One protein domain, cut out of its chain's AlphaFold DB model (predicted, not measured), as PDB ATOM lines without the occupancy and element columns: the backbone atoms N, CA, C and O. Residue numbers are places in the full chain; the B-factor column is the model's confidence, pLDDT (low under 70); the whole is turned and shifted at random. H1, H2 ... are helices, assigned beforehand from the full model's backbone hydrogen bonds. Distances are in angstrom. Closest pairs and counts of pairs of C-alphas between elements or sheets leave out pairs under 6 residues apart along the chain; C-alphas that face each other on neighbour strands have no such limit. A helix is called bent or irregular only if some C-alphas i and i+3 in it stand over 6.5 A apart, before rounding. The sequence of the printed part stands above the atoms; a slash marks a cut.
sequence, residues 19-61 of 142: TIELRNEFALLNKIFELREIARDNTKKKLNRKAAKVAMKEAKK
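What this domain is: This is residues 19 to 61 of the 142 residues of an uncharacterized protein of Pseudomonas sp. B1(2018) (UniProt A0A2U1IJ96). Two long helices, H1 and then H2, meet at a corner near residue 41 and spread from it as an open V, with little contact between the two arms. The printed part has 43 residues with two named helices and no named strand; its class is all helix. It is extended, with a radius of gyration of the C-alphas of 14.3 A, and flat, spanning 38 by 29 by 6 A.

Where its parts are: H1 is residues 19 to 40, 31.5 A from C-alpha 19 at (263.029, 347.928, 180.185) to C-alpha 40. H2 is residues 42 to 61, 29.3 A long, and ends at C-alpha 61 at (234.299, 335.431, 156.522). H2 is irregular: C-alphas 43 and 46 are 7.5 A apart. H2 also has a kink of 27 degrees near residue 49.

How they stand to each other: A tight link of one residue joins H1 to H2. The helices are close but not clearly touching; their closest C-alphas, those of Ala 39 and Lys 45, are 7.8 A apart. They run opposite ways at a steep tilt of 62 degrees. Every O i to N i+4 pair is within hydrogen-bond range in H1, and 14 of 16 are in H2.

The domain as a whole: The two C-alphas farthest apart, those of Thr 19 and Lys 61, are 39.3 A apart. The printed part has no cut, and no printed residue has a pLDDT under 70.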
ATOM      1  N   THR A  19     263.376 346.706 180.933       88.19
ATOM      2  CA  THR A  19     263.029 347.928 180.185       88.19
ATOM      3  C   THR A  19     262.111 347.657 178.991       88.19
ATOM      4  O   THR A  19     261.259 348.495 178.677       88.19
ATOM      5  N   ILE A  20     262.235 346.504 178.326       88.38
ATOM      6  CA  ILE A  20     261.307 346.082 177.268       88.38
ATOM      7  C   ILE A  20     259.919 345.800 177.853       88.38
ATOM      8  O   ILE A  20     258.924 346.282 177.307       88.38
ATOM      9  N   GLU A  21     259.838 345.064 178.961       92.44
ATOM     10  CA  GLU A  21     258.579 344.779 179.656       92.44
ATOM     11  C   GLU A  21     257.884 346.071 180.083       92.44
ATOM     12  O   GLU A  21     256.727 346.296 179.734       92.44
ATOM     13  N   LEU A  22     258.623 346.981 180.705       95.19
ATOM     14  CA  LEU A  22     258.120 348.271 181.161       95.19
ATOM     15  C   LEU A  22     257.626 349.140 179.988       95.19
ATOM     16  O   LEU A  22     256.567 349.761 180.067       95.19
ATOM     17  N   ARG A  23     258.332 349.142 178.845       94.38
ATOM     18  CA  ARG A  23     257.862 349.805 177.608       94.38
ATOM     19  C   ARG A  23     256.560 349.194 177.090       94.38
ATOM     20  O   ARG A  23     255.677 349.933 176.651       94.38
ATOM     21  N   ASN A  24     256.429 347.870 177.147       95.12
ATOM     22  CA  ASN A  24     255.207 347.178 176.745       95.12
ATOM     23  C   ASN A  24     254.045 347.513 177.687       95.12
ATOM     24  O   ASN A  24     252.944 347.805 177.217       95.12
ATOM     25  N   GLU A  25     254.281 347.539 178.998       96.69
ATOM     26  CA  GLU A  25     253.288 347.947 179.995       96.69
ATOM     27  C   GLU A  25     252.831 349.391 179.779       96.69
ATOM     28  O   GLU A  25     251.628 349.662 179.743       96.69
ATOM     29  N   PHE A  26     253.760 350.317 179.533       97.50
ATOM     30  CA  PHE A  26     253.409 351.698 179.210       97.50
ATOM     31  C   PHE A  26     252.604 351.814 177.913       97.50
ATOM     32  O   PHE A  26     251.626 352.566 177.857       97.50
ATOM     33  N   ALA A  27     252.947 351.038 176.884       96.06
ATOM     34  CA  ALA A  27     252.163 350.986 175.653       96.06
ATOM     35  C   ALA A  27     250.734 350.463 175.904       96.06
ATOM     36  O   ALA A  27     249.768 350.996 175.346       96.06
ATOM     37  N   LEU A  28     250.577 349.459 176.774       96.25
ATOM     38  CA  LEU A  28     249.266 348.955 177.188       96.25
ATOM     39  C   LEU A  28     248.462 350.015 177.949       96.25
ATOM     40  O   LEU A  28     247.272 350.179 177.672       96.25
ATOM     41  N   LEU A  29     249.092 350.759 178.860       96.31
ATOM     42  CA  LEU A  29     248.432 351.836 179.599       96.31
ATOM     43  C   LEU A  29     247.943 352.949 178.668       96.31
ATOM     44  O   LEU A  29     246.771 353.322 178.748       96.31
ATOM     45  N   ASN A  30     248.780 353.416 177.739       96.12
ATOM     46  CA  ASN A  30     248.389 354.431 176.752       96.12
ATOM     47  C   ASN A  30     247.176 353.973 175.933       96.12
ATOM     48  O   ASN A  30     246.186 354.698 175.812       96.12
ATOM     49  N   LYS A  31     247.184 352.715 175.481       96.69
ATOM     50  CA  LYS A  31     246.046 352.114 174.779       96.69
ATOM     51  C   LYS A  31     244.778 352.073 175.638       96.69
ATOM     52  O   LYS A  31     243.682 352.301 175.131       96.69
ATOM     53  N   ILE A  32     244.889 351.779 176.935       96.69
ATOM     54  CA  ILE A  32     243.740 351.793 177.855       96.69
ATOM     55  C   ILE A  32     243.165 353.209 177.984       96.69
ATOM     56  O   ILE A  32     241.941 353.361 177.984       96.69
ATOM     57  N   PHE A  33     244.010 354.239 178.076       96.38
ATOM     58  CA  PHE A  33     243.556 355.630 178.132       96.38
ATOM     59  C   PHE A  33     242.818 356.046 176.858       96.38
ATOM     60  O   PHE A  33     241.691 356.539 176.957       96.38
ATOM     61  N   GLU A  34     243.371 355.743 175.684       92.94
ATOM     62  CA  GLU A  34     242.710 355.989 174.396       92.94
ATOM     63  C   GLU A  34     241.344 355.292 174.318       92.94
ATOM     64  O   GLU A  34     240.337 355.894 173.942       92.94
ATOM     65  N   LEU A  35     241.261 354.022 174.736       90.75
ATOM     66  CA  LEU A  35     239.993 353.286 174.756       90.75
ATOM     67  C   LEU A  35     238.967 353.922 175.703       90.75
ATOM     68  O   LEU A  35     237.775 353.953 175.382       90.75
ATOM     69  N   ARG A  36     239.405 354.446 176.853       91.81
ATOM     70  CA  ARG A  36     238.536 355.177 177.789       91.81
ATOM     71  C   ARG A  36     238.064 356.506 177.205       91.81
ATOM     72  O   ARG A  36     236.910 356.869 177.413       91.81
ATOM     73  N   GLU A  37     238.909 357.228 176.479       90.75
ATOM     74  CA  GLU A  37     238.522 358.442 175.745       90.75
ATOM     75  C   GLU A  37     237.482 358.142 174.671       90.75
ATOM     76  O   GLU A  37     236.402 358.728 174.682       90.75
ATOM     77  N   ILE A  38     237.727 357.128 173.844       87.31
ATOM     78  CA  ILE A  38     236.775 356.673 172.825       87.31
ATOM     79  C   ILE A  38     235.439 356.247 173.456       87.31
ATOM     80  O   ILE A  38     234.377 356.472 172.874       87.31
ATOM     81  N   ALA A  39     235.468 355.623 174.637       83.88
ATOM     82  CA  ALA A  39     234.258 355.236 175.360       83.88
ATOM     83  C   ALA A  39     233.500 356.442 175.946       83.88
ATOM     84  O   ALA A  39     232.265 356.425 175.970       83.88
ATOM     85  N   ARG A  40     234.216 357.480 176.403       87.06
ATOM     86  CA  ARG A  40     233.628 358.750 176.863       87.06
ATOM     87  C   ARG A  40     233.010 359.540 175.703       87.06
ATOM     88  O   ARG A  40     231.935 360.123 175.874       87.06
ATOM     89  N   ASP A  41     233.614 359.476 174.520       83.19
ATOM     90  CA  ASP A  41     233.157 360.130 173.288       83.19
ATOM     91  C   ASP A  41     231.899 359.468 172.693       83.19
ATOM     92  O   ASP A  41     231.901 358.763 171.677       83.19
ATOM     93  N   ASN A  42     230.749 359.744 173.308       81.06
ATOM     94  CA  ASN A  42     229.462 359.187 172.888       81.06
ATOM     95  C   ASN A  42     228.980 359.695 171.511       81.06
ATOM     96  O   ASN A  42     228.125 359.056 170.892       81.06
ATOM     97  N   THR A  43     229.547 360.789 170.993       84.62
ATOM     98  CA  THR A  43     229.209 361.373 169.679       84.62
ATOM     99  C   THR A  43     229.528 360.422 168.522       84.62
ATOM    100  O   THR A  43     228.753 360.297 167.572       84.62
ATOM    101  N   LYS A  44     230.628 359.665 168.624       77.25
ATOM    102  CA  LYS A  44     231.097 358.728 167.585       77.25
ATOM    103  C   LYS A  44     230.625 357.287 167.814       77.25
ATOM    104  O   LYS A  44     230.881 356.405 166.989       77.25
ATOM    105  N   LYS A  45     229.859 357.032 168.881       80.56
ATOM    106  CA  LYS A  45     229.408 355.694 169.312       80.56
ATOM    107  C   LYS A  45     228.666 354.915 168.222       80.56
ATOM    108  O   LYS A  45     228.890 353.716 168.046       80.56
ATOM    109  N   LYS A  46     227.795 355.585 167.454       78.62
ATOM    110  CA  LYS A  46     227.018 354.956 166.367       78.62
ATOM    111  C   LYS A  46     227.911 354.515 165.201       78.62
ATOM    112  O   LYS A  46     227.670 353.447 164.639       78.62
ATOM    113  N   LEU A  47     228.930 355.306 164.855       77.06
ATOM    114  CA  LEU A  47     229.897 354.985 163.800       77.06
ATOM    115  C   LEU A  47     230.840 353.863 164.244       77.06
ATOM    116  O   LEU A  47     230.981 352.879 163.521       77.06
ATOM    117  N   ASN A  48     231.370 353.936 165.469       81.75
ATOM    118  CA  ASN A  48     232.228 352.895 166.040       81.75
ATOM    119  C   ASN A  48     231.499 351.533 166.098       81.75
ATOM    120  O   ASN A  48     232.006 350.520 165.621       81.75
ATOM    121  N   ARG A  49     230.221 351.510 166.513       82.69
ATOM    122  CA  ARG A  49     229.394 350.285 166.489       82.69
ATOM    123  C   ARG A  49     229.206 349.707 165.080       82.69
ATOM    124  O   ARG A  49     229.106 348.487 164.936       82.69
ATOM    125  N   LYS A  50     229.109 350.548 164.044       86.56
ATOM    126  CA  LYS A  50     229.029 350.085 162.648       86.56
ATOM    127  C   LYS A  50     230.369 349.504 162.191       86.56
ATOM    128  O   LYS A  50     230.366 348.395 161.666       86.56
ATOM    129  N   ALA A  51     231.480 350.188 162.463       85.06
ATOM    130  CA  ALA A  51     232.828 349.713 162.144       85.06
ATOM    131  C   ALA A  51     233.138 348.368 162.827       85.06
ATOM    132  O   ALA A  51     233.527 347.414 162.158       85.06
ATOM    133  N   ALA A  52     232.829 348.235 164.120       83.31
ATOM    134  CA  ALA A  52     232.980 346.984 164.862       83.31
ATOM    135  C   ALA A  52     232.141 345.840 164.262       83.31
ATOM    136  O   ALA A  52     232.613 344.713 164.133       83.31
ATOM    137  N   LYS A  53     230.900 346.113 163.834       86.69
ATOM    138  CA  LYS A  53     230.060 345.109 163.157       86.69
ATOM    139  C   LYS A  53     230.641 344.668 161.813       86.69
ATOM    140  O   LYS A  53     230.489 343.499 161.469       86.69
ATOM    141  N   VAL A  54     231.264 345.572 161.059       88.62
ATOM    142  CA  VAL A  54     231.930 345.236 159.791       88.62
ATOM    143  C   VAL A  54     233.177 344.396 160.061       88.62
ATOM    144  O   VAL A  54     233.281 343.309 159.505       88.62
ATOM    145  N   ALA A  55     234.031 344.799 161.005       84.12
ATOM    146  CA  ALA A  55     235.207 344.023 161.408       84.12
ATOM    147  C   ALA A  55     234.838 342.599 161.873       84.12
ATOM    148  O   ALA A  55     235.452 341.624 161.453       84.12
ATOM    149  N   MET A  56     233.764 342.452 162.660       81.62
ATOM    150  CA  MET A  56     233.254 341.140 163.083       81.62
ATOM    151  C   MET A  56     232.667 340.314 161.928       81.62
ATOM    152  O   MET A  56     232.670 339.088 162.001       81.62
ATOM    153  N   LYS A  57     232.135 340.946 160.872       83.38
ATOM    154  CA  LYS A  57     231.679 340.241 159.662       83.38
ATOM    155  C   LYS A  57     232.861 339.770 158.818       83.38
ATOM    156  O   LYS A  57     232.837 338.630 158.373       83.38
ATOM    157  N   GLU A  58     233.893 340.593 158.657       78.38
ATOM    158  CA  GLU A  58     235.117 340.214 157.940       78.38
ATOM    159  C   GLU A  58     235.874 339.094 158.670       78.38
ATOM    160  O   GLU A  58     236.214 338.082 158.062       78.38
ATOM    161  N   ALA A  59     235.997 339.175 160.000       78.94
ATOM    162  CA  ALA A  59     236.577 338.100 160.810       78.94
ATOM    163  C   ALA A  59     235.768 336.788 160.753       78.94
ATOM    164  O   ALA A  59     236.326 335.708 160.913       78.94
ATOM    165  N   LYS A  60     234.448 336.853 160.524       74.94
ATOM    166  CA  LYS A  60     233.607 335.661 160.313       74.94
ATOM    167  C   LYS A  60     233.747 335.080 158.908       74.94
ATOM    168  O   LYS A  60     233.599 333.874 158.763       74.94
ATOM    169  N   LYS A  61     234.034 335.901 157.893       72.06
ATOM    170  CA  LYS A  61     234.299 335.431 156.522       72.06
ATOM    171  C   LYS A  61     235.648 334.718 156.415       72.06
ATOM    172  O   LYS A  61     235.749 333.743 155.682       72.06
TER     173      LYS A  61